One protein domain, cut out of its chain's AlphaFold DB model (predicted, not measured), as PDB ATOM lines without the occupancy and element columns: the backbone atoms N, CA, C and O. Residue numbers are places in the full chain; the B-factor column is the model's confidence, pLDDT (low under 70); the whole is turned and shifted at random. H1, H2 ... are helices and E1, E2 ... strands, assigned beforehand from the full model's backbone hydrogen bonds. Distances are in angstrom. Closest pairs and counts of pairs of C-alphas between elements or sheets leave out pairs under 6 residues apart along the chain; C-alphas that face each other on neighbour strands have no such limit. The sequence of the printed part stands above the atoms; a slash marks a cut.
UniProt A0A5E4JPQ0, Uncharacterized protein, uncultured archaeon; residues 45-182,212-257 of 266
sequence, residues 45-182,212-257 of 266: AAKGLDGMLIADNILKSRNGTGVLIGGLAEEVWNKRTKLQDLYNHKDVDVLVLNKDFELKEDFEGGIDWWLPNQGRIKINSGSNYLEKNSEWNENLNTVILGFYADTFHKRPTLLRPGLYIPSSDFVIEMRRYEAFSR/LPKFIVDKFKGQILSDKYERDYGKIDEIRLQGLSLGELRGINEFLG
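What this domain is: This is residues 45 to 182 and 212 to 257 of the 266 residues of an uncharacterized protein of uncultured archaeon (UniProt A0A5E4JPQ0). A strongly twisted, curled sheet of five strands runs out at one end into the long hairpin E3 and E4, with H7 beside it; away from the hairpin's turn, H1 covers part of one face. A small second sheet, E5 and E7, has H4 packed on it. The printed part has 184 residues, with seven named helices and seven named strands in the order H1 E1 H2 H3 E2 E3 E4 E5 E6 H4 H5 H6 E7 H7. The large sheet, E4 E3 E2 E1 E6, is mixed and the small one antiparallel; the class is mixed, helices and strands. The whole is compact, with a radius of gyration of the C-alphas of 16.6 A, yet elongated, spanning 56 by 33 by 30 A.

How they stand to each other: The large sheet runs E4, residues 128 to 139, E3, 112 to 125, E2, 93 to 96, E1, 65 to 69, and E6, 162 to 164. The hairpin E3 and E4 is antiparallel, with N 117 and O 136 2.8 A apart; E3 bends by 77 degrees at residue 119, E4 by 71 degrees at residue 133. Also within hydrogen-bond range are N 114 and O 94 of parallel E3 and E2, 2.8 A, N 67 and O 95 of antiparallel E2 and E1, 2.8 A, and N 164 and O 66 of parallel E1 and E6, 2.8 A. H1, residues 48 to 61, makes two layers with the sheet, a helix on one face: its height over the sheet is 8.4 A, over E2 and E1, and it runs along the strands, at 10 degrees to E1 on the local plane. H7, residues 246 to 255, is on the same face, over none of the strands; its closest C-alphas to E3 are those of Gly 251 and Lys 122, 5.1 A. E5, residues 147 to 151, is antiparallel to E7, 239 to 243, with N 150 and O 240 2.8 A apart. The closest C-alphas of H4, residues 168 to 180, and E7 are those of Tyr 177 and Gly 243, 5.1 A. H2, residues 70 to 75, is on the large sheet, over none of its strands, and only just touches H4, with 3 pairs of C-alphas within 8 A, the closest Glu 74 and Val 171, 6.6 A. H3, residues 83 to 86, touches residues 48 to 49 of H1, the closest C-alphas being those of Leu 86 and Gly 48, 4.2 A. H5, residues 214 to 219, is near H1; H6, residues 233 to 236, touches no helix. In H1, H4, H5 and H7 every O i to N i+4 pair is within hydrogen-bond range, in H2 1 of 2; H3 and H6 are too short for one.

Where its parts are: E3 is 32.8 A from first to last C-alpha, E4 30.1 A, H1 20.4 A and H4 18.5 A. H1 begins at C-alpha 48 (140.315, 151.594, 120.619), and H7 ends at C-alpha 255 (140.901, 177.297, 97.753).

The domain as a whole: The C-alphas farthest apart are those of Ser 127 and Lys 214, 55.6 A. Residues 183 to 211 are not printed; C-alphas 182 and 212 are 29.9 A apart across the cut. The links E2 to E3 and H5 to H6 are long. Residues 152 to 157 have pLDDT under 70.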
ATOM      1  N   ALA A  45     138.186 150.420 109.749       88.25
ATOM      2  CA  ALA A  45     138.694 151.332 110.769       88.25
ATOM      3  C   ALA A  45     139.305 150.561 111.952       88.25
ATOM      4  O   ALA A  45     138.653 149.691 112.550       88.25
ATOM      5  N   ALA A  46     140.546 150.893 112.300       92.69
ATOM      6  CA  ALA A  46     141.151 150.435 113.533       92.69
ATOM      7  C   ALA A  46     140.532 151.203 114.704       92.69
ATOM      8  O   ALA A  46     140.165 152.372 114.590       92.69
ATOM      9  N   LYS A  47     140.367 150.520 115.837       94.75
ATOM     10  CA  LYS A  47     139.562 151.014 116.959       94.75
ATOM     11  C   LYS A  47     140.288 150.857 118.276       94.75
ATOM     12  O   LYS A  47     141.143 149.983 118.433       94.75
ATOM     13  N   GLY A  48     139.874 151.676 119.236       95.81
ATOM     14  CA  GLY A  48     140.315 151.594 120.619       95.81
ATOM     15  C   GLY A  48     141.834 151.584 120.764       95.81
ATOM     16  O   GLY A  48     142.551 152.288 120.055       95.81
ATOM     17  N   LEU A  49     142.328 150.775 121.703       97.69
ATOM     18  CA  LEU A  49     143.756 150.726 122.011       97.69
ATOM     19  C   LEU A  49     144.593 150.181 120.847       97.69
ATOM     20  O   LEU A  49     145.692 150.682 120.621       97.69
ATOM     21  N   ASP A  50     144.094 149.191 120.107       97.50
ATOM     22  CA  ASP A  50     144.838 148.597 118.994       97.50
ATOM     23  C   ASP A  50     145.070 149.618 117.876       97.50
ATOM     24  O   ASP A  50     146.198 149.757 117.408       97.50
ATOM     25  N   GLY A  51     144.051 150.412 117.522       97.69
ATOM     26  CA  GLY A  51     144.212 151.508 116.562       97.69
ATOM     27  C   GLY A  51     145.221 152.560 117.031       97.69
ATOM     28  O   GLY A  51     146.081 152.981 116.261       97.69
ATOM     29  N   MET A  52     145.211 152.915 118.320       98.56
ATOM     30  CA  MET A  52     146.207 153.839 118.876       98.56
ATOM     31  C   MET A  52     147.639 153.281 118.773       98.56
ATOM     32  O   MET A  52     148.570 154.021 118.465       98.56
ATOM     33  N   LEU A  53     147.831 151.980 119.023       98.50
ATOM     34  CA  LEU A  53     149.140 151.326 118.906       98.50
ATOM     35  C   LEU A  53     149.595 151.200 117.445       98.50
ATOM     36  O   LEU A  53     150.785 151.341 117.164       98.50
ATOM     37  N   ILE A  54     148.669 150.957 116.514       98.12
ATOM     38  CA  ILE A  54     148.949 150.963 115.072       98.12
ATOM     39  C   ILE A  54     149.437 152.350 114.643       98.12
ATOM     40  O   ILE A  54     150.513 152.455 114.053       98.12
ATOM     41  N   ALA A  55     148.709 153.410 115.007       98.19
ATOM     42  CA  ALA A  55     149.103 154.782 114.704       98.19
ATOM     43  C   ALA A  55     150.481 155.136 115.290       98.19
ATOM     44  O   ALA A  55     151.331 155.676 114.584       98.19
ATOM     45  N   ASP A  56     150.736 154.785 116.556       98.56
ATOM     46  CA  ASP A  56     152.031 155.011 117.212       98.56
ATOM     47  C   ASP A  56     153.189 154.319 116.474       98.56
ATOM     48  O   ASP A  56     154.234 154.931 116.248       98.56
ATOM     49  N   ASN A  57     152.993 153.068 116.046       98.38
ATOM     50  CA  ASN A  57     153.995 152.317 115.291       98.38
ATOM     51  C   ASN A  57     154.263 152.934 113.911       98.38
ATOM     52  O   ASN A  57     155.426 153.053 113.518       98.38
ATOM     53  N   ILE A  58     153.217 153.348 113.186       98.19
ATOM     54  CA  ILE A  58     153.354 153.999 111.874       98.19
ATOM     55  C   ILE A  58     154.142 155.304 112.023       98.19
ATOM     56  O   ILE A  58     155.160 155.477 111.348       98.19
ATOM     57  N   LEU A  59     153.746 156.163 112.968       97.56
ATOM     58  CA  LEU A  59     154.432 157.420 113.283       97.56
ATOM     59  C   LEU A  59     155.912 157.180 113.619       97.56
ATOM     60  O   LEU A  59     156.792 157.771 112.992       97.56
ATOM     61  N   LYS A  60     156.215 156.241 114.525       97.25
ATOM     62  CA  LYS A  60     157.597 155.882 114.890       97.25
ATOM     63  C   LYS A  60     158.416 155.389 113.704       97.25
ATOM     64  O   LYS A  60     159.551 155.827 113.528       97.25
ATOM     65  N   SER A  61     157.846 154.511 112.879       97.06
ATOM     66  CA  SER A  61     158.548 153.918 111.733       97.06
ATOM     67  C   SER A  61     158.962 154.939 110.671       97.06
ATOM     68  O   SER A  61     159.862 154.665 109.878       97.06
ATOM     69  N   ARG A  62     158.333 156.122 110.673       94.69
ATOM     70  CA  ARG A  62     158.563 157.200 109.700       94.69
ATOM     71  C   ARG A  62     159.056 158.487 110.329       94.69
ATOM     72  O   ARG A  62     159.002 159.533 109.694       94.69
ATOM     73  N   ASN A  63     159.527 158.419 111.573       93.44
ATOM     74  CA  ASN A  63     160.011 159.589 112.295       93.44
ATOM     75  C   ASN A  63     158.962 160.728 112.381       93.44
ATOM     76  O   ASN A  63     159.316 161.904 112.427       93.44
ATOM     77  N   GLY A  64     157.674 160.376 112.386       94.00
ATOM     78  CA  GLY A  64     156.546 161.295 112.511       94.00
ATOM     79  C   GLY A  64     156.041 161.404 113.946       94.00
ATOM     80  O   GLY A  64     156.203 160.491 114.755       94.00
ATOM     81  N   THR A  65     155.385 162.516 114.248       95.19
ATOM     82  CA  THR A  65     154.774 162.823 115.542       95.19
ATOM     83  C   THR A  65     153.315 163.183 115.325       95.19
ATOM     84  O   THR A  65     152.984 163.981 114.444       95.19
ATOM     85  N   GLY A  66     152.442 162.600 116.139       96.19
ATOM     86  CA  GLY A  66     151.015 162.871 116.085       96.19
ATOM     87  C   GLY A  66     150.391 162.935 117.469       96.19
ATOM     88  O   GLY A  66     150.959 162.452 118.448       96.19
ATOM     89  N   VAL A  67     149.207 163.527 117.543       97.50
ATOM     90  CA  VAL A  67     148.418 163.671 118.767       97.50
ATOM     91  C   VAL A  67     147.060 163.028 118.542       97.50
ATOM     92  O   VAL A  67     146.429 163.247 117.511       97.50
ATOM     93  N   LEU A  68     146.608 162.232 119.507       98.25
ATOM     94  CA  LEU A  68     145.265 161.665 119.493       98.25
ATOM     95  C   LEU A  68     144.234 162.795 119.600       98.25
ATOM     96  O   LEU A  68     144.303 163.588 120.537       98.25
ATOM     97  N   ILE A  69     143.264 162.848 118.690       96.75
ATOM     98  CA  ILE A  69     142.164 163.820 118.736       96.75
ATOM     99  C   ILE A  69     140.802 163.105 118.718       96.75
ATOM    100  O   ILE A  69     140.709 161.898 118.958       96.75
ATOM    101  N   GLY A  70     139.724 163.863 118.524       93.38
ATOM    102  CA  GLY A  70     138.387 163.306 118.348       93.38
ATOM    103  C   GLY A  70     137.776 162.714 119.620       93.38
ATOM    104  O   GLY A  70     138.106 163.081 120.751       93.38
ATOM    105  N   GLY A  71     136.805 161.817 119.437       93.38
ATOM    106  CA  GLY A  71     136.041 161.244 120.551       93.38
ATOM    107  C   GLY A  71     136.877 160.328 121.445       93.38
ATOM    108  O   GLY A  71     136.689 160.320 122.660       93.38
ATOM    109  N   LEU A  72     137.817 159.580 120.860       95.56
ATOM    110  CA  LEU A  72     138.670 158.664 121.616       95.56
ATOM    111  C   LEU A  72     139.628 159.427 122.544       95.56
ATOM    112  O   LEU A  72     139.866 158.980 123.668       95.56
ATOM    113  N   ALA A  73     140.105 160.608 122.128       96.81
ATOM    114  CA  ALA A  73     140.888 161.497 122.984       96.81
ATOM    115  C   ALA A  73     140.123 161.942 124.240       96.81
ATOM    116  O   ALA A  73     140.731 162.104 125.292       96.81
ATOM    117  N   GLU A  74     138.798 162.112 124.175       95.75
ATOM    118  CA  GLU A  74     137.991 162.409 125.366       95.75
ATOM    119  C   GLU A  74     137.864 161.202 126.298       95.75
ATOM    120  O   GLU A  74     138.017 161.334 127.513       95.75
ATOM    121  N   GLU A  75     137.566 160.029 125.737       96.12
ATOM    122  CA  GLU A  75     137.219 158.837 126.514       96.12
ATOM    123  C   GLU A  75     138.410 158.308 127.323       96.12
ATOM    124  O   GLU A  75     138.249 157.870 128.464       96.12
ATOM    125  N   VAL A  76     139.639 158.426 126.800       97.25
ATOM    126  CA  VAL A  76     140.841 158.027 127.553       97.25
ATOM    127  C   VAL A  76     141.022 158.835 128.842       97.25
ATOM    128  O   VAL A  76     141.607 158.326 129.799       97.25
ATOM    129  N   TRP A  77     140.471 160.050 128.922       97.69
ATOM    130  CA  TRP A  77     140.556 160.944 130.078       97.69
ATOM    131  C   TRP A  77     139.562 160.621 131.196       97.69
ATOM    132  O   TRP A  77     139.155 161.501 131.951       97.69
ATOM    133  N   ASN A  78     139.213 159.352 131.385       96.44
ATOM    134  CA  ASN A  78     138.441 158.885 132.527       96.44
ATOM    135  C   ASN A  78     139.056 157.608 133.119       96.44
ATOM    136  O   ASN A  78     138.992 156.531 132.546       96.44
ATOM    137  N   LYS A  79     139.596 157.689 134.343       96.75
ATOM    138  CA  LYS A  79     140.251 156.558 135.036       96.75
ATOM    139  C   LYS A  79     139.376 155.300 135.155       96.75
ATOM    140  O   LYS A  79     139.914 154.215 135.369       96.75
ATOM    141  N   ARG A  80     138.047 155.441 135.090       96.62
ATOM    142  CA  ARG A  80     137.095 154.321 135.174       96.62
ATOM    143  C   ARG A  80     136.820 153.656 133.825       96.62
ATOM    144  O   ARG A  80     136.234 152.576 133.836       96.62
ATOM    145  N   THR A  81     137.232 154.271 132.719       96.06
ATOM    146  CA  THR A  81     137.127 153.715 131.370       96.06
ATOM    147  C   THR A  81     137.870 152.388 131.310       96.06
ATOM    148  O   THR A  81     139.028 152.263 131.724       96.06
ATOM    149  N   LYS A  82     137.165 151.366 130.840       96.94
ATOM    150  CA  LYS A  82     137.686 150.022 130.630       96.94
ATOM    151  C   LYS A  82     138.220 149.915 129.212       96.94
ATOM    152  O   LYS A  82     137.822 150.653 128.322       96.94
ATOM    153  N   LEU A  83     139.081 148.926 128.986       96.00
ATOM    154  CA  LEU A  83     139.635 148.661 127.660       96.00
ATOM    155  C   LEU A  83     138.539 148.518 126.589       96.00
ATOM    156  O   LEU A  83     138.665 149.100 125.521       96.00
ATOM    157  N   GLN A  84     137.451 147.804 126.901       95.44
ATOM    158  CA  GLN A  84     136.334 147.586 125.978       95.44
ATOM    159  C   GLN A  84     135.606 148.878 125.581       95.44
ATOM    160  O   GLN A  84     135.127 148.970 124.456       95.44
ATOM    161  N   ASP A  85     135.545 149.871 126.472       94.50
ATOM    162  CA  ASP A  85     134.851 151.133 126.202       94.50
ATOM    163  C   ASP A  85     135.525 151.881 125.038       94.50
ATOM    164  O   ASP A  85     134.845 152.461 124.196       94.50
ATOM    165  N   LEU A  86     136.854 151.759 124.914       95.31
ATOM    166  CA  LEU A  86     137.624 152.348 123.814       95.31
ATOM    167  C   LEU A  86     137.268 151.738 122.448       95.31
ATOM    168  O   LEU A  86     137.350 152.422 121.432       95.31
ATOM    169  N   TYR A  87     136.842 150.473 122.407       94.12
ATOM    170  CA  TYR A  87     136.448 149.791 121.166       94.12
ATOM    171  C   TYR A  87     135.043 150.162 120.682       94.12
ATOM    172  O   TYR A  87     134.656 149.769 119.582       94.12
ATOM    173  N   ASN A  88     134.285 150.931 121.470       92.19
ATOM    174  CA  ASN A  88     132.999 151.479 121.037       92.19
ATOM    175  C   ASN A  88     133.168 152.687 120.098       92.19
ATOM    176  O   ASN A  88     132.204 153.094 119.449       92.19
ATOM    177  N   HIS A  89     134.375 153.259 120.018       91.00
ATOM    178  CA  HIS A  89     134.697 154.308 119.057       91.00
ATOM    179  C   HIS A  89     134.796 153.737 117.640       91.00
ATOM    180  O   HIS A  89     135.187 152.583 117.440       91.00
ATOM    181  N   LYS A  90     134.384 154.536 116.653       88.75
ATOM    182  CA  LYS A  90     134.312 154.106 115.251       88.75
ATOM    183  C   LYS A  90     135.691 153.987 114.610       88.75
ATOM    184  O   LYS A  90     135.875 153.119 113.764       88.75
ATOM    185  N   ASP A  91     136.615 154.818 115.051       90.69
ATOM    186  CA  ASP A  91     137.907 155.099 114.449       90.69
ATOM    187  C   ASP A  91     138.869 155.672 115.503       90.69
ATOM    188  O   ASP A  91     138.517 155.893 116.671       90.69
ATOM    189  N   VAL A  92     140.117 155.863 115.081       95.12
ATOM    190  CA  VAL A  92     141.147 156.595 115.817       95.12
ATOM    191  C   VAL A  92     141.536 157.803 114.977       95.12
ATOM    192  O   VAL A  92     142.085 157.635 113.892       95.12
ATOM    193  N   ASP A  93     141.274 159.001 115.493       95.94
ATOM    194  CA  ASP A  93     141.667 160.254 114.855       95.94
ATOM    195  C   ASP A  93     143.061 160.694 115.316       95.94
ATOM    196  O   ASP A  93     143.321 160.820 116.522       95.94
ATOM    197  N   VAL A  94     143.955 160.984 114.372       97.50
ATOM    198  CA  VAL A  94     145.325 161.418 114.679       97.50
ATOM    199  C   VAL A  94     145.668 162.711 113.957       97.50
ATOM    200  O   VAL A  94     145.737 162.753 112.732       97.50
ATOM    201  N   LEU A  95     145.964 163.749 114.736       96.94
ATOM    202  CA  LEU A  95     146.510 165.013 114.256       96.94
ATOM    203  C   LEU A  95     148.014 164.889 114.048       96.94
ATOM    204  O   LEU A  95     148.755 164.728 115.019       96.94
ATOM    205  N   VAL A  96     148.474 164.982 112.806       95.62
ATOM    206  CA  VAL A  96     149.902 164.912 112.480       95.62
ATOM    207  C   VAL A  96     150.542 166.292 112.624       95.62
ATOM    208  O   VAL A  96     150.008 167.292 112.147       95.62
ATOM    209  N   LEU A  97     151.696 166.341 113.292       92.75
ATOM    210  CA  LEU A  97     152.411 167.587 113.593       92.75
ATOM    211  C   LEU A  97     153.536 167.891 112.597       92.75
ATOM    212  O   LEU A  97     153.917 169.043 112.408       92.75
ATOM    213  N   ASN A  98     154.102 166.859 111.975       89.56
ATOM    214  CA  ASN A  98     155.202 167.003 111.027       89.56
ATOM    215  C   ASN A  98     154.664 167.300 109.622       89.56
ATOM    216  O   ASN A  98     153.911 166.497 109.077       89.56
ATOM    217  N   LYS A  99     155.102 168.414 109.018       87.75
ATOM    218  CA  LYS A  99     154.698 168.812 107.655       87.75
ATOM    219  C   LYS A  99     155.175 167.837 106.569       87.75
ATOM    220  O   LYS A  99     154.495 167.681 105.567       87.75
ATOM    221  N   ASP A 100     156.286 167.143 106.809       88.19
ATOM    222  CA  ASP A 100     156.895 166.204 105.853       88.19
ATOM    223  C   ASP A 100     156.450 164.742 106.068       88.19
ATOM    224  O   ASP A 100     157.076 163.812 105.562       88.19
ATOM    225  N   PHE A 101     155.426 164.498 106.893       93.12
ATOM    226  CA  PHE A 101     154.939 163.143 107.133       93.12
ATOM    227  C   PHE A 101     154.037 162.680 105.989       93.12
ATOM    228  O   PHE A 101     152.971 163.247 105.757       93.12
ATOM    229  N   GLU A 102     154.440 161.599 105.329       93.44
ATOM    230  CA  GLU A 102     153.712 161.018 104.205       93.44
ATOM    231  C   GLU A 102     153.127 159.647 104.570       93.44
ATOM    232  O   GLU A 102     153.786 158.787 105.177       93.44
ATOM    233  N   LEU A 103     151.871 159.432 104.173       93.38
ATOM    234  CA  LEU A 103     151.205 158.131 104.222       93.38
ATOM    235  C   LEU A 103     151.627 157.276 103.016       93.38
ATOM    236  O   LEU A 103     151.925 157.808 101.951       93.38
ATOM    237  N   LYS A 104     151.657 155.944 103.166       93.25
ATOM    238  CA  LYS A 104     151.924 155.033 102.033       93.25
ATOM    239  C   LYS A 104     150.671 154.776 101.212       93.25
ATOM    240  O   LYS A 104     150.765 154.480 100.027       93.25
ATOM    241  N   GLU A 105     149.530 154.829 101.879       90.69
ATOM    242  CA  GLU A 105     148.212 154.600 101.318       90.69
ATOM    243  C   GLU A 105     147.188 155.427 102.092       90.69
ATOM    244  O   GLU A 105     147.412 155.802 103.251       90.69
ATOM    245  N   ASP A 106     146.057 155.693 101.452       87.88
ATOM    246  CA  ASP A 106     144.939 156.348 102.110       87.88
ATOM    247  C   ASP A 106     144.433 155.479 103.269       87.88
ATOM    248  O   ASP A 106     144.285 154.264 103.143       87.88
ATOM    249  N   PHE A 107     144.155 156.115 104.407       86.81
ATOM    250  CA  PHE A 107     143.692 155.483 105.643       86.81
ATOM    251  C   PHE A 107     144.636 154.392 106.151       86.81
ATOM    252  O   PHE A 107     144.187 153.401 106.727       86.81
ATOM    253  N   GLU A 108     145.947 154.563 105.949       91.44
ATOM    254  CA  GLU A 108     146.949 153.583 106.363       91.44
ATOM    255  C   GLU A 108     146.734 153.122 107.812       91.44
ATOM    256  O   GLU A 108     146.672 153.927 108.746       91.44
ATOM    257  N   GLY A 109     146.621 151.804 107.997       92.88
ATOM    258  CA  GLY A 109     146.372 151.197 109.305       92.88
ATOM    259  C   GLY A 109     144.944 151.374 109.837       92.88
ATOM    260  O   GLY A 109     144.710 151.084 111.007       92.88
ATOM    261  N   GLY A 110     144.002 151.840 109.014       93.19
ATOM    262  CA  GLY A 110     142.610 152.090 109.395       93.19
ATOM    263  C   GLY A 110     142.434 153.297 110.322       93.19
ATOM    264  O   GLY A 110     141.517 153.296 111.140       93.19
ATOM    265  N   ILE A 111     143.329 154.283 110.245       94.81
ATOM    266  CA  ILE A 111     143.361 155.479 111.101       94.81
ATOM    267  C   ILE A 111     142.836 156.686 110.310       94.81
ATOM    268  O   ILE A 111     143.149 156.820 109.123       94.81
ATOM    269  N   ASP A 112     142.070 157.574 110.955       94.31
ATOM    270  CA  ASP A 112     141.694 158.861 110.356       94.31
ATOM    271  C   ASP A 112     142.822 159.875 110.598       94.31
ATOM    272  O   ASP A 112     142.999 160.422 111.692       94.31
ATOM    273  N   TRP A 113     143.664 160.051 109.581       94.94
ATOM    274  CA  TRP A 113     144.838 160.913 109.635       94.94
ATOM    275  C   TRP A 113     144.477 162.344 109.246       94.94
ATOM    276  O   TRP A 113     144.016 162.593 108.135       94.94
ATOM    277  N   TRP A 114     144.775 163.290 110.130       95.88
ATOM    278  CA  TRP A 114     144.585 164.719 109.911       95.88
ATOM    279  C   TRP A 114     145.933 165.374 109.613       95.88
ATOM    280  O   TRP A 114     146.716 165.682 110.519       95.88
ATOM    281  N   LEU A 115     146.216 165.557 108.325       94.69
ATOM    282  CA  LEU A 115     147.516 165.981 107.813       94.69
ATOM    283  C   LEU A 115     147.621 167.512 107.739       94.69
ATOM    284  O   LEU A 115     146.636 168.175 107.397       94.69
ATOM    285  N   PRO A 116     148.785 168.091 108.077       94.50
ATOM    286  CA  PRO A 116     149.003 169.529 108.010       94.50
ATOM    287  C   PRO A 116     149.128 170.007 106.561       94.50
ATOM    288  O   PRO A 116     149.825 169.411 105.746       94.50
ATOM    289  N   ASN A 117     148.491 171.132 106.269       93.31
ATOM    290  CA  ASN A 117     148.474 171.789 104.972       93.31
ATOM    291  C   ASN A 117     148.660 173.300 105.142       93.31
ATOM    292  O   ASN A 117     148.453 173.861 106.220       93.31
ATOM    293  N   GLN A 118     149.057 173.966 104.062       93.69
ATOM    294  CA  GLN A 118     149.212 175.417 104.028       93.69
ATOM    295  C   GLN A 118     148.896 175.970 102.641       93.69
ATOM    296  O   GLN A 118     149.123 175.318 101.622       93.69
ATOM    297  N   GLY A 119     148.417 177.207 102.592       93.31
ATOM    298  CA  GLY A 119     148.002 177.826 101.341       93.31
ATOM    299  C   GLY A 119     147.579 179.274 101.508       93.31
ATOM    300  O   GLY A 119     147.308 179.754 102.610       93.31
ATOM    301  N   ARG A 120     147.535 179.992 100.386       95.00
ATOM    302  CA  ARG A 120     147.064 181.376 100.341       95.00
ATOM    303  C   ARG A 120     145.568 181.378 100.062       95.00
ATOM    304  O   ARG A 120     145.149 181.101  98.942       95.00
ATOM    305  N   ILE A 121     144.784 181.708 101.080       94.06
ATOM    306  CA  ILE A 121     143.321 181.709 101.018       94.06
ATOM    307  C   ILE A 121     142.774 183.127 100.876       94.06
ATOM    308  O   ILE A 121     143.415 184.103 101.279       94.06
ATOM    309  N   LYS A 122     141.561 183.229 100.329       92.19
ATOM    310  CA  LYS A 122     140.766 184.459 100.295       92.19
ATOM    311  C   LYS A 122     139.677 184.385 101.356       92.19
ATOM    312  O   LYS A 122     138.930 183.418 101.416       92.19
ATOM    313  N   ILE A 123     139.585 185.414 102.191       89.75
ATOM    314  CA  ILE A 123     138.574 185.534 103.242       89.75
ATOM    315  C   ILE A 123     137.665 186.704 102.881       89.75
ATOM    316  O   ILE A 123     138.089 187.861 102.891       89.75
ATOM    317  N   ASN A 124     136.409 186.403 102.565       83.88
ATOM    318  CA  ASN A 124     135.412 187.409 102.206       83.88
ATOM    319  C   ASN A 124     134.872 188.111 103.462       83.88
ATOM    320  O   ASN A 124     134.405 187.458 104.394       83.88
ATOM    321  N   SER A 125     134.899 189.445 103.469       76.62
ATOM    322  CA  SER A 125     134.351 190.297 104.529       76.62
ATOM    323  C   SER A 125     133.496 191.402 103.904       76.62
ATOM    324  O   SER A 125     133.958 192.507 103.607       76.62
ATOM    325  N   GLY A 126     132.230 191.073 103.637       76.56
ATOM    326  CA  GLY A 126     131.295 191.975 102.964       76.56
ATOM    327  C   GLY A 126     131.700 192.239 101.512       76.56
ATOM    328  O   GLY A 126     131.755 191.314 100.709       76.56
ATOM    329  N   SER A 127     131.965 193.504 101.175       75.69
ATOM    330  CA  SER A 127     132.366 193.937  99.828       75.69
ATOM    331  C   SER A 127     133.866 193.804  99.540       75.69
ATOM    332  O   SER A 127     134.284 194.059  98.415       75.69
ATOM    333  N   ASN A 128     134.674 193.442 100.540       83.44
ATOM    334  CA  ASN A 128     136.125 193.309 100.423       83.44
ATOM    335  C   ASN A 128     136.555 191.861 100.676       83.44
ATOM    336  O   ASN A 128     135.863 191.103 101.358       83.44
ATOM    337  N   TYR A 129     137.737 191.500 100.180       85.69
ATOM    338  CA  TYR A 129     138.394 190.244 100.521       85.69
ATOM    339  C   TYR A 129     139.785 190.511 101.099       85.69
ATOM    340  O   TYR A 129     140.464 191.466 100.721       85.69
ATOM    341  N   LEU A 130     140.197 189.654 102.030       91.38
ATOM    342  CA  LEU A 130     141.547 189.610 102.576       91.38
ATOM    343  C   LEU A 130     142.233 188.346 102.065       91.38
ATOM    344  O   LEU A 130     141.708 187.249 102.236       91.38
ATOM    345  N   GLU A 131     143.415 188.487 101.476       92.38
ATOM    346  CA  GLU A 131     144.283 187.345 101.192       92.38
ATOM    347  C   GLU A 131     145.264 187.126 102.340       92.38
ATOM    348  O   GLU A 131     145.927 188.062 102.790       92.38
ATOM    349  N   LYS A 132     145.369 185.882 102.806       93.19
ATOM    350  CA  LYS A 132     146.242 185.499 103.920       93.19
ATOM    351  C   LYS A 132     146.818 184.104 103.674       93.19
ATOM    352  O   LYS A 132     146.135 183.235 103.140       93.19
ATOM    353  N   ASN A 133     148.065 183.884 104.090       93.00
ATOM    354  CA  ASN A 133     148.616 182.533 104.214       93.00
ATOM    355  C   ASN A 133     148.014 181.871 105.457       93.00
ATOM    356  O   ASN A 133     148.130 182.407 106.561       93.00
ATOM    357  N   SER A 134     147.356 180.737 105.267       92.50
ATOM    358  CA  SER A 134     146.689 179.970 106.312       92.50
ATOM    359  C   SER A 134     147.290 178.574 106.380       92.50
ATOM    360  O   SER A 134     147.712 178.024 105.361       92.50
ATOM    361  N   GLU A 135     147.335 178.034 107.590       93.31
ATOM    362  CA  GLU A 135     147.633 176.634 107.862       93.31
ATOM    363  C   GLU A 135     146.347 175.958 108.327       93.31
ATOM    364  O   GLU A 135     145.517 176.580 108.995       93.31
ATOM    365  N   TRP A 136     146.164 174.701 107.946       94.50
ATOM    366  CA  TRP A 136     145.029 173.896 108.380       94.50
ATOM    367  C   TRP A 136     145.415 172.428 108.449       94.50
ATOM    368  O   TRP A 136     146.426 172.005 107.894       94.50
ATOM    369  N   ASN A 137     144.584 171.641 109.119       94.38
ATOM    370  CA  ASN A 137     144.673 170.194 109.085       94.38
ATOM    371  C   ASN A 137     143.453 169.636 108.353       94.38
ATOM    372  O   ASN A 137     142.323 170.078 108.579       94.38
ATOM    373  N   GLU A 138     143.697 168.677 107.472       92.19
ATOM    374  CA  GLU A 138     142.690 168.075 106.602       92.19
ATOM    375  C   GLU A 138     142.830 166.557 106.638       92.19
ATOM    376  O   GLU A 138     143.951 166.042 106.668       92.19
ATOM    377  N   ASN A 139     141.708 165.844 106.669       90.69
ATOM    378  CA  ASN A 139     141.727 164.395 106.520       90.69
ATOM    379  C   ASN A 139     141.577 163.965 105.059       90.69
ATOM    380  O   ASN A 139     141.263 164.755 104.172       90.69
ATOM    381  N   LEU A 140     141.725 162.670 104.806       87.00
ATOM    382  CA  LEU A 140     141.675 162.109 103.452       87.00
ATOM    383  C   LEU A 140     140.290 162.204 102.779       87.00
ATOM    384  O   LEU A 140     140.159 161.939 101.589       87.00
ATOM    385  N   ASN A 141     139.250 162.623 103.512       84.12
ATOM    386  CA  ASN A 141     137.916 162.910 102.962       84.12
ATOM    387  C   ASN A 141     137.704 164.389 102.638       84.12
ATOM    388  O   ASN A 141     136.553 164.813 102.468       84.12
ATOM    389  N   THR A 142     138.793 165.154 102.621       85.69
ATOM    390  CA  THR A 142     138.836 166.600 102.426       85.69
ATOM    391  C   THR A 142     138.072 167.396 103.482       85.69
ATOM    392  O   THR A 142     137.562 168.491 103.220       85.69
ATOM    393  N   VAL A 143     137.908 166.826 104.681       87.88
ATOM    394  CA  VAL A 143     137.302 167.531 105.812       87.88
ATOM    395  C   VAL A 143     138.391 168.339 106.496       87.88
ATOM    396  O   VAL A 143     139.443 167.804 106.824       87.88
ATOM    397  N   ILE A 144     138.117 169.618 106.740       91.25
ATOM    398  CA  ILE A 144     139.035 170.549 107.404       91.25
ATOM    399  C   ILE A 144     138.668 170.641 108.892       91.25
ATOM    400  O   ILE A 144     137.490 170.806 109.233       91.25
ATOM    401  N   LEU A 145     139.662 170.559 109.782       92.00
ATOM    402  CA  LEU A 145     139.452 170.804 111.214       92.00
ATOM    403  C   LEU A 145     139.144 172.273 111.480       92.00
ATOM    404  O   LEU A 145     139.677 173.168 110.840       92.00
ATOM    405  N   GLY A 146     138.343 172.536 112.513       91.62
ATOM    406  CA  GLY A 146     138.105 173.896 113.014       91.62
ATOM    407  C   GLY A 146     139.310 174.535 113.714       91.62
ATOM    408  O   GLY A 146     139.182 175.615 114.286       91.62
ATOM    409  N   PHE A 147     140.453 173.855 113.728       94.00
ATOM    410  CA  PHE A 147     141.694 174.267 114.366       94.00
ATOM    411  C   PHE A 147     142.885 173.610 113.663       94.00
ATOM    412  O   PHE A 147     142.721 172.653 112.909       94.00
ATOM    413  N   TYR A 148     144.085 174.083 113.971       91.94
ATOM    414  CA  TYR A 148     145.336 173.421 113.619       91.94
ATOM    415  C   TYR A 148     146.301 173.431 114.805       91.94
ATOM    416  O   TYR A 148     146.139 174.214 115.749       91.94
ATOM    417  N   ALA A 149     147.285 172.535 114.779       89.12
ATOM    418  CA  ALA A 149     148.365 172.535 115.757       89.12
ATOM    419  C   ALA A 149     149.500 173.456 115.300       89.12
ATOM    420  O   ALA A 149     150.126 173.223 114.271       89.12
ATOM    421  N   ASP A 150     149.795 174.466 116.107       84.12
ATOM    422  CA  ASP A 150     151.004 175.269 116.008       84.12
ATOM    423  C   ASP A 150     152.076 174.658 116.916       84.12
ATOM    424  O   ASP A 150     152.006 174.726 118.149       84.12
ATOM    425  N   THR A 151     153.062 174.012 116.297       74.94
ATOM    426  CA  THR A 151     154.301 173.612 116.967       74.94
ATOM    427  C   THR A 151     155.287 174.762 116.846       74.94
ATOM    428  O   THR A 151     155.647 175.106 115.718       74.94
ATOM    429  N   PHE A 152     155.745 175.345 117.960       60.81
ATOM    430  CA  PHE A 152     156.595 176.544 117.956       60.81
ATOM    431  C   PHE A 152     157.722 176.464 116.914       60.81
ATOM    432  O   PHE A 152     158.756 175.827 117.114       60.81
ATOM    433  N   HIS A 153     157.534 177.169 115.795       50.41
ATOM    434  CA  HIS A 153     158.435 177.199 114.643       50.41
ATOM    435  C   HIS A 153     159.743 177.949 114.936       50.41
ATOM    436  O   HIS A 153     160.018 178.961 114.300       50.41
ATOM    437  N   LYS A 154     160.557 177.509 115.907       47.97
ATOM    438  CA  LYS A 154     161.948 177.980 116.106       47.97
ATOM    439  C   LYS A 154     162.913 176.925 116.666       47.97
ATOM    440  O   LYS A 154     164.094 177.239 116.817       47.97
ATOM    441  N   ARG A 155     162.468 175.703 116.986       52.06
ATOM    442  CA  ARG A 155     163.333 174.613 117.477       52.06
ATOM    443  C   ARG A 155     162.907 173.268 116.876       52.06
ATOM    444  O   ARG A 155     161.747 173.132 116.504       52.06
ATOM    445  N   PRO A 156     163.819 172.282 116.769       58.97
ATOM    446  CA  PRO A 156     163.415 170.895 116.563       58.97
ATOM    447  C   PRO A 156     162.443 170.512 117.678       58.97
ATOM    448  O   PRO A 156     162.734 170.808 118.842       58.97
ATOM    449  N   THR A 157     161.320 169.881 117.331       63.78
ATOM    450  CA  THR A 157     160.325 169.483 118.326       63.78
ATOM    451  C   THR A 157     160.989 168.636 119.404       63.78
ATOM    452  O   THR A 157     161.690 167.671 119.089       63.78
ATOM    453  N   LEU A 158     160.756 168.948 120.680       74.81
ATOM    454  CA  LEU A 158     161.241 168.104 121.787       74.81
ATOM    455  C   LEU A 158     160.542 166.733 121.832       74.81
ATOM    456  O   LEU A 158     160.951 165.829 122.570       74.81
ATOM    457  N   LEU A 159     159.476 166.583 121.049       88.88
ATOM    458  CA  LEU A 159     158.705 165.362 120.928       88.88
ATOM    459  C   LEU A 159     159.455 164.343 120.075       88.88
ATOM    460  O   LEU A 159     159.973 164.645 119.001       88.88
ATOM    461  N   ARG A 160     159.520 163.119 120.592       92.31
ATOM    462  CA  ARG A 160     160.060 161.978 119.858       92.31
ATOM    463  C   ARG A 160     158.971 161.431 118.940       92.31
ATOM    464  O   ARG A 160     157.801 161.565 119.283       92.31
ATOM    465  N   PRO A 161     159.332 160.739 117.853       95.62
ATOM    466  CA  PRO A 161     158.345 160.104 116.995       95.62
ATOM    467  C   PRO A 161     157.369 159.196 117.754       95.62
ATOM    468  O   PRO A 161     157.774 158.452 118.657       95.62
ATOM    469  N   GLY A 162     156.101 159.232 117.347       97.31
ATOM    470  CA  GLY A 162     155.015 158.427 117.904       97.31
ATOM    471  C   GLY A 162     153.741 159.213 118.208       97.31
ATOM    472  O   GLY A 162     153.647 160.417 117.960       97.31
ATOM    473  N   LEU A 163     152.749 158.500 118.745       98.31
ATOM    474  CA  LEU A 163     151.447 159.050 119.116       98.31
ATOM    475  C   LEU A 163     151.472 159.587 120.548       98.31
ATOM    476  O   LEU A 163     151.847 158.876 121.482       98.31
ATOM    477  N   TYR A 164     151.009 160.819 120.724       97.56
ATOM    478  CA  TYR A 164     150.854 161.459 122.020       97.56
ATOM    479  C   TYR A 164     149.395 161.500 122.466       97.56
ATOM    480  O   TYR A 164     148.489 161.788 121.685       97.56
ATOM    481  N   ILE A 165     149.178 161.266 123.760       97.94
ATOM    482  CA  ILE A 165     147.900 161.529 124.421       97.94
ATOM    483  C   ILE A 165     147.891 163.007 124.838       97.94
ATOM    484  O   ILE A 165     148.731 163.389 125.664       97.94
ATOM    485  N   PRO A 166     146.990 163.847 124.299       96.50
ATOM    486  CA  PRO A 166     146.908 165.258 124.683       96.50
ATOM    487  C   PRO A 166     146.490 165.415 126.148       96.50
ATOM    488  O   PRO A 166     145.880 164.504 126.705       96.50
ATOM    489  N   SER A 167     146.750 166.570 126.774       96.25
ATOM    490  CA  SER A 167     146.138 166.902 128.073       96.25
ATOM    491  C   SER A 167     144.614 166.969 127.973       96.25
ATOM    492  O   SER A 167     144.047 167.227 126.913       96.25
ATOM    493  N   SER A 168     143.930 166.825 129.109       95.94
ATOM    494  CA  SER A 168     142.490 167.084 129.173       95.94
ATOM    495  C   SER A 168     142.139 168.517 128.758       95.94
ATOM    496  O   SER A 168     141.117 168.722 128.111       95.94
ATOM    497  N   ASP A 169     142.982 169.502 129.096       94.69
ATOM    498  CA  ASP A 169     142.765 170.902 128.706       94.69
ATOM    499  C   ASP A 169     142.927 171.106 127.192       94.69
ATOM    500  O   ASP A 169     142.099 171.789 126.595       94.69
ATOM    501  N   PHE A 170     143.892 170.436 126.550       94.94
ATOM    502  CA  PHE A 170     144.012 170.419 125.088       94.94
ATOM    503  C   PHE A 170     142.740 169.864 124.433       94.94
ATOM    504  O   PHE A 170     142.231 170.453 123.486       94.94
ATOM    505  N   VAL A 171     142.173 168.767 124.951       95.69
ATOM    506  CA  VAL A 171     140.926 168.192 124.405       95.69
ATOM    507  C   VAL A 171     139.733 169.140 124.599       95.69
ATOM    508  O   VAL A 171     138.868 169.244 123.729       95.69
ATOM    509  N   ILE A 172     139.676 169.869 125.718       94.94
ATOM    510  CA  ILE A 172     138.644 170.893 125.951       94.94
ATOM    511  C   ILE A 172     138.781 172.034 124.936       94.94
ATOM    512  O   ILE A 172     137.784 172.450 124.342       94.94
ATOM    513  N   GLU A 173     140.002 172.518 124.717       94.50
ATOM    514  CA  GLU A 173     140.295 173.581 123.758       94.50
ATOM    515  C   GLU A 173     140.000 173.152 122.312       94.50
ATOM    516  O   GLU A 173     139.362 173.896 121.567       94.50
ATOM    517  N   MET A 174     140.357 171.920 121.951       94.38
ATOM    518  CA  MET A 174     140.011 171.286 120.679       94.38
ATOM    519  C   MET A 174     138.499 171.355 120.415       94.38
ATOM    520  O   MET A 174     138.065 171.891 119.395       94.38
ATOM    521  N   ARG A 175     137.676 170.901 121.374       93.06
ATOM    522  CA  ARG A 175     136.207 170.956 121.255       93.06
ATOM    523  C   ARG A 175     135.666 172.378 121.188       93.06
ATOM    524  O   ARG A 175     134.674 172.613 120.499       93.06
ATOM    525  N   ARG A 176     136.302 173.326 121.878       92.31
ATOM    526  CA  ARG A 176     135.949 174.747 121.775       92.31
ATOM    527  C   ARG A 176     136.118 175.234 120.337       92.31
ATOM    528  O   ARG A 176     135.165 175.769 119.776       92.31
ATOM    529  N   TYR A 177     137.281 175.012 119.725       93.12
ATOM    530  CA  TYR A 177     137.544 175.479 118.363       93.12
ATOM    531  C   TYR A 177     136.683 174.778 117.308       93.12
ATOM    532  O   TYR A 177     136.132 175.442 116.429       93.12
ATOM    533  N   GLU A 178     136.472 173.465 117.418       89.06
ATOM    534  CA  GLU A 178     135.556 172.744 116.522       89.06
ATOM    535  C   GLU A 178     134.137 173.312 116.554       89.06
ATOM    536  O   GLU A 178     133.502 173.452 115.509       89.06
ATOM    537  N   ALA A 179     133.636 173.656 117.742       87.06
ATOM    538  CA  ALA A 179     132.297 174.207 117.876       87.06
ATOM    539  C   ALA A 179     132.232 175.663 117.393       87.06
ATOM    540  O   ALA A 179     131.316 176.030 116.660       87.06
ATOM    541  N   PHE A 180     133.205 176.495 117.777       88.31
ATOM    542  CA  PHE A 180     133.187 177.934 117.491       88.31
ATOM    543  C   PHE A 180     133.428 178.233 116.011       88.31
ATOM    544  O   PHE A 180     132.774 179.110 115.452       88.31
ATOM    545  N   SER A 181     134.300 177.470 115.350       87.31
ATOM    546  CA  SER A 181     134.603 177.630 113.919       87.31
ATOM    547  C   SER A 181     133.380 177.452 113.007       87.31
ATOM    548  O   SER A 181     133.385 177.892 111.859       87.31
ATOM    549  N   ARG A 182     132.302 176.846 113.516       83.50
ATOM    550  CA  ARG A 182     131.061 176.560 112.779       83.50
ATOM    551  C   ARG A 182     129.958 177.586 112.997       83.50
ATOM    552  O   ARG A 182     128.911 177.490 112.359       83.50
ATOM    553  N   LEU A 212     143.840 159.326 133.546       97.75
ATOM    554  CA  LEU A 212     143.880 158.211 132.607       97.75
ATOM    555  C   LEU A 212     143.774 156.853 133.334       97.75
ATOM    556  O   LEU A 212     144.267 156.717 134.468       97.75
ATOM    557  N   PRO A 213     143.177 155.823 132.707       97.69
ATOM    558  CA  PRO A 213     143.295 154.434 133.134       97.69
ATOM    559  C   PRO A 213     144.749 153.955 133.145       97.69
ATOM    560  O   PRO A 213     145.556 154.351 132.304       97.69
ATOM    561  N   LYS A 214     145.082 153.031 134.056       97.81
ATOM    562  CA  LYS A 214     146.461 152.534 134.219       97.81
ATOM    563  C   LYS A 214     147.044 151.951 132.925       97.81
ATOM    564  O   LYS A 214     148.193 152.221 132.612       97.81
ATOM    565  N   PHE A 215     146.253 151.206 132.156       97.56
ATOM    566  CA  PHE A 215     146.733 150.584 130.920       97.56
ATOM    567  C   PHE A 215     147.108 151.610 129.835       97.56
ATOM    568  O   PHE A 215     148.034 151.351 129.077       97.56
ATOM    569  N   ILE A 216     146.459 152.783 129.789       98.06
ATOM    570  CA  ILE A 216     146.865 153.890 128.905       98.06
ATOM    571  C   ILE A 216     148.178 154.495 129.403       98.06
ATOM    572  O   ILE A 216     149.110 154.657 128.619       98.06
ATOM    573  N   VAL A 217     148.277 154.764 130.711       97.75
ATOM    574  CA  VAL A 217     149.492 155.322 131.331       97.75
ATOM    575  C   VAL A 217     150.707 154.431 131.081       97.75
ATOM    576  O   VAL A 217     151.772 154.927 130.723       97.75
ATOM    577  N   ASP A 218     150.545 153.120 131.251       97.38
ATOM    578  CA  ASP A 218     151.626 152.153 131.080       97.38
ATOM    579  C   ASP A 218     152.061 152.047 129.606       97.38
ATOM    580  O   ASP A 218     153.254 151.926 129.332       97.38
ATOM    581  N   LYS A 219     151.117 152.116 128.652       97.88
ATOM    582  CA  LYS A 219     151.396 151.994 127.210       97.88
ATOM    583  C   LYS A 219     152.002 153.255 126.594       97.88
ATOM    584  O   LYS A 219     152.923 153.135 125.797       97.88
ATOM    585  N   PHE A 220     151.530 154.436 126.989       97.25
ATOM    586  CA  PHE A 220     151.957 155.729 126.436       97.25
ATOM    587  C   PHE A 220     152.885 156.498 127.386       97.25
ATOM    588  O   PHE A 220     152.932 157.729 127.394       97.25
ATOM    589  N   LYS A 221     153.636 155.786 128.231       95.31
ATOM    590  CA  LYS A 221     154.559 156.397 129.190       95.31
ATOM    591  C   LYS A 221     155.595 157.275 128.470       95.31
ATOM    592  O   LYS A 221     156.351 156.790 127.635       95.31
ATOM    593  N   GLY A 222     155.667 158.554 128.845       93.31
ATOM    594  CA  GLY A 222     156.542 159.548 128.201       93.31
ATOM    595  C   GLY A 222     155.981 160.153 126.907       93.31
ATOM    596  O   GLY A 222     156.661 160.961 126.276       93.31
ATOM    597  N   GLN A 223     154.754 159.780 126.529       96.06
ATOM    598  CA  GLN A 223     153.990 160.321 125.401       96.06
ATOM    599  C   GLN A 223     152.615 160.851 125.863       96.06
ATOM    600  O   GLN A 223     151.634 160.804 125.131       96.06
ATOM    601  N   ILE A 224     152.516 161.341 127.105       96.69
ATOM    602  CA  ILE A 224     151.296 161.954 127.655       96.69
ATOM    603  C   ILE A 224     151.598 163.420 127.947       96.69
ATOM    604  O   ILE A 224     152.423 163.720 128.806       96.69
ATOM    605  N   LEU A 225     150.914 164.325 127.256       94.50
ATOM    606  CA  LEU A 225     151.143 165.769 127.312       94.50
ATOM    607  C   LEU A 225     150.413 166.407 128.499       94.50
ATOM    608  O   LEU A 225     149.639 167.336 128.327       94.50
ATOM    609  N   SER A 226     150.607 165.883 129.708       93.94
ATOM    610  CA  SER A 226     150.032 166.433 130.940       93.94
ATOM    611  C   SER A 226     151.060 166.399 132.058       93.94
ATOM    612  O   SER A 226     151.692 165.371 132.294       93.94
ATOM    613  N   ASP A 227     151.146 167.507 132.787       91.94
ATOM    614  CA  ASP A 227     151.964 167.733 133.988       91.94
ATOM    615  C   ASP A 227     151.881 166.616 135.045       91.94
ATOM    616  O   ASP A 227     152.836 166.316 135.763       91.94
ATOM    617  N   LYS A 228     150.734 165.947 135.129       93.50
ATOM    618  CA  LYS A 228     150.503 164.821 136.031       93.50
ATOM    619  C   LYS A 228     151.297 163.565 135.664       93.50
ATOM    620  O   LYS A 228     151.548 162.730 136.537       93.50
ATOM    621  N   TYR A 229     151.642 163.397 134.391       93.62
ATOM    622  CA  TYR A 229     152.244 162.179 133.840       93.62
ATOM    623  C   TYR A 229     153.608 162.420 133.182       93.62
ATOM    624  O   TYR A 229     154.416 161.491 133.119       93.62
ATOM    625  N   GLU A 230     153.884 163.645 132.744       88.12
ATOM    626  CA  GLU A 230     155.154 164.106 132.192       88.12
ATOM    627  C   GLU A 230     155.648 165.303 133.014       88.12
ATOM    628  O   GLU A 230     154.881 166.189 133.372       88.12
ATOM    629  N   ARG A 231     156.936 165.301 133.364       83.19
ATOM    630  CA  ARG A 231     157.566 166.370 134.161       83.19
ATOM    631  C   ARG A 231     158.348 167.353 133.302       83.19
ATOM    632  O   ARG A 231     158.748 168.407 133.791       83.19
ATOM    633  N   ASP A 232     158.602 166.994 132.049       82.75
ATOM    634  CA  ASP A 232     159.228 167.871 131.074       82.75
ATOM    635  C   ASP A 232     158.202 168.874 130.524       82.75
ATOM    636  O   ASP A 232     157.517 168.611 129.535       82.75
ATOM    637  N   TYR A 233     158.096 170.034 131.181       75.00
ATOM    638  CA  TYR A 233     157.212 171.127 130.753       75.00
ATOM    639  C   TYR A 233     157.514 171.616 129.332       75.00
ATOM    640  O   TYR A 233     156.599 172.048 128.640       75.00
ATOM    641  N   GLY A 234     158.760 171.468 128.862       75.75
ATOM    642  CA  GLY A 234     159.121 171.800 127.486       75.75
ATOM    643  C   GLY A 234     158.343 170.971 126.467       75.75
ATOM    644  O   GLY A 234     157.954 171.498 125.436       75.75
ATOM    645  N   LYS A 235     158.041 169.703 126.772       80.44
ATOM    646  CA  LYS A 235     157.199 168.863 125.906       80.44
ATOM    647  C   LYS A 235     155.718 169.204 126.001       80.44
ATOM    648  O   LYS A 235     155.010 169.080 125.009       80.44
ATOM    649  N   ILE A 236     155.239 169.557 127.193       79.25
ATOM    650  CA  ILE A 236     153.815 169.831 127.437       79.25
ATOM    651  C   ILE A 236     153.382 171.088 126.677       79.25
ATOM    652  O   ILE A 236     152.321 171.086 126.061       79.25
ATOM    653  N   ASP A 237     154.230 172.117 126.671       79.81
ATOM    654  CA  ASP A 237     153.948 173.406 126.030       79.81
ATOM    655  C   ASP A 237     154.332 173.453 124.538       79.81
ATOM    656  O   ASP A 237     154.186 174.497 123.896       79.81
ATOM    657  N   GLU A 238     154.835 172.343 123.987       82.38
ATOM    658  CA  GLU A 238     155.372 172.276 122.622       82.38
ATOM    659  C   GLU A 238     154.287 172.457 121.552       82.38
ATOM    660  O   GLU A 238     154.560 172.969 120.465       82.38
ATOM    661  N   ILE A 239     153.055 172.040 121.858       87.50
ATOM    662  CA  ILE A 239     151.930 172.061 120.923       87.50
ATOM    663  C   ILE A 239     150.869 173.017 121.445       87.50
ATOM    664  O   ILE A 239     150.362 172.856 122.557       87.50
ATOM    665  N   ARG A 240     150.478 173.979 120.610       88.88
ATOM    666  CA  ARG A 240     149.334 174.856 120.865       88.88
ATOM    667  C   ARG A 240     148.297 174.688 119.779       88.88
ATOM    668  O   ARG A 240     148.634 174.458 118.625       88.88
ATOM    669  N   LEU A 241     147.031 174.814 120.148       92.12
ATOM    670  CA  LEU A 241     145.955 174.845 119.172       92.12
ATOM    671  C   LEU A 241     145.678 176.286 118.761       92.12
ATOM    672  O   LEU A 241     145.584 177.175 119.606       92.12
ATOM    673  N   GLN A 242     145.512 176.501 117.463       93.19
ATOM    674  CA  GLN A 242     144.984 177.745 116.922       93.19
ATOM    675  C   GLN A 242     143.658 177.455 116.226       93.19
ATOM    676  O   GLN A 242     143.569 176.575 115.372       93.19
ATOM    677  N   GLY A 243     142.608 178.174 116.623       92.00
ATOM    678  CA  GLY A 243     141.287 178.052 116.015       92.00
ATOM    679  C   GLY A 243     141.217 178.721 114.648       92.00
ATOM    680  O   GLY A 243     141.781 179.795 114.450       92.00
ATOM    681  N   LEU A 244     140.464 178.117 113.730       92.00
ATOM    682  CA  LEU A 244     140.097 178.728 112.457       92.00
ATOM    683  C   LEU A 244     138.731 179.397 112.583       92.00
ATOM    684  O   LEU A 244     137.773 178.825 113.105       92.00
ATOM    685  N   SER A 245     138.620 180.622 112.081       90.31
ATOM    686  CA  SER A 245     137.326 181.292 111.965       90.31
ATOM    687  C   SER A 245     136.456 180.645 110.880       90.31
ATOM    688  O   SER A 245     136.950 180.027 109.936       90.31
ATOM    689  N   LEU A 246     135.137 180.860 110.946       87.94
ATOM    690  CA  LEU A 246     134.217 180.416 109.892       87.94
ATOM    691  C   LEU A 246     134.584 180.999 108.511       87.94
ATOM    692  O   LEU A 246     134.404 180.343 107.487       87.94
ATOM    693  N   GLY A 247     135.100 182.233 108.479       88.62
ATOM    694  CA  GLY A 247     135.592 182.872 107.257       88.62
ATOM    695  C   GLY A 247     136.825 182.172 106.686       88.62
ATOM    696  O   GLY A 247     136.877 181.938 105.482       88.62
ATOM    697  N   GLU A 248     137.774 181.783 107.542       91.38
ATOM    698  CA  GLU A 248     138.947 180.995 107.137       91.38
ATOM    699  C   GLU A 248     138.538 179.617 106.616       91.38
ATOM    700  O   GLU A 248     138.949 179.254 105.520       91.38
ATOM    701  N   LEU A 249     137.655 178.891 107.313       90.69
ATOM    702  CA  LEU A 249     137.155 177.596 106.833       90.69
ATOM    703  C   LEU A 249     136.483 177.699 105.459       90.69
ATOM    704  O   LEU A 249     136.681 176.836 104.603       90.69
ATOM    705  N   ARG A 250     135.690 178.751 105.222       90.00
ATOM    706  CA  ARG A 250     135.087 179.008 103.905       90.00
ATOM    707  C   ARG A 250     136.153 179.299 102.849       90.00
ATOM    708  O   ARG A 250     136.079 178.729 101.768       90.00
ATOM    709  N   GLY A 251     137.143 180.126 103.177       90.12
ATOM    710  CA  GLY A 251     138.253 180.456 102.281       90.12
ATOM    711  C   GLY A 251     139.137 179.257 101.929       90.12
ATOM    712  O   GLY A 251     139.585 179.146 100.792       90.12
ATOM    713  N   ILE A 252     139.358 178.333 102.870       91.75
ATOM    714  CA  ILE A 252     140.088 177.081 102.615       91.75
ATOM    715  C   ILE A 252     139.261 176.166 101.708       91.75
ATOM    716  O   ILE A 252     139.777 175.668 100.714       91.75
ATOM    717  N   ASN A 253     137.967 175.981 101.991       89.19
ATOM    718  CA  ASN A 253     137.097 175.192 101.111       89.19
ATOM    719  C   ASN A 253     137.041 175.762  99.684       89.19
ATOM    720  O   ASN A 253     137.028 174.995  98.724       89.19
ATOM    721  N   GLU A 254     137.035 177.093  99.545       88.81
ATOM    722  CA  GLU A 254     137.132 177.784  98.255       88.81
ATOM    723  C   GLU A 254     138.451 177.478  97.543       88.81
ATOM    724  O   GLU A 254     138.448 177.095  96.375       88.81
ATOM    725  N   PHE A 255     139.567 177.596  98.263       89.56
ATOM    726  CA  PHE A 255     140.901 177.297  97.753       89.56
ATOM    727  C   PHE A 255     141.032 175.850  97.250       89.56
ATOM    728  O   PHE A 255     141.631 175.623  96.201       89.56
ATOM    729  N   LEU A 256     140.439 174.888  97.960       88.06
ATOM    730  CA  LEU A 256     140.449 173.469  97.590       88.06
ATOM    731  C   LEU A 256     139.440 173.113  96.484       88.06
ATOM    732  O   LEU A 256     139.468 172.001  95.967       88.06
ATOM    733  N   GLY A 257     138.542 174.031  96.111       83.00
ATOM    734  CA  GLY A 257     137.489 173.764  95.128       83.00
ATOM    735  C   GLY A 257     136.344 172.887  95.653       83.00
ATOM    736  O   GLY A 257     135.580 172.341  94.861       83.00
TER     737      GLY A 257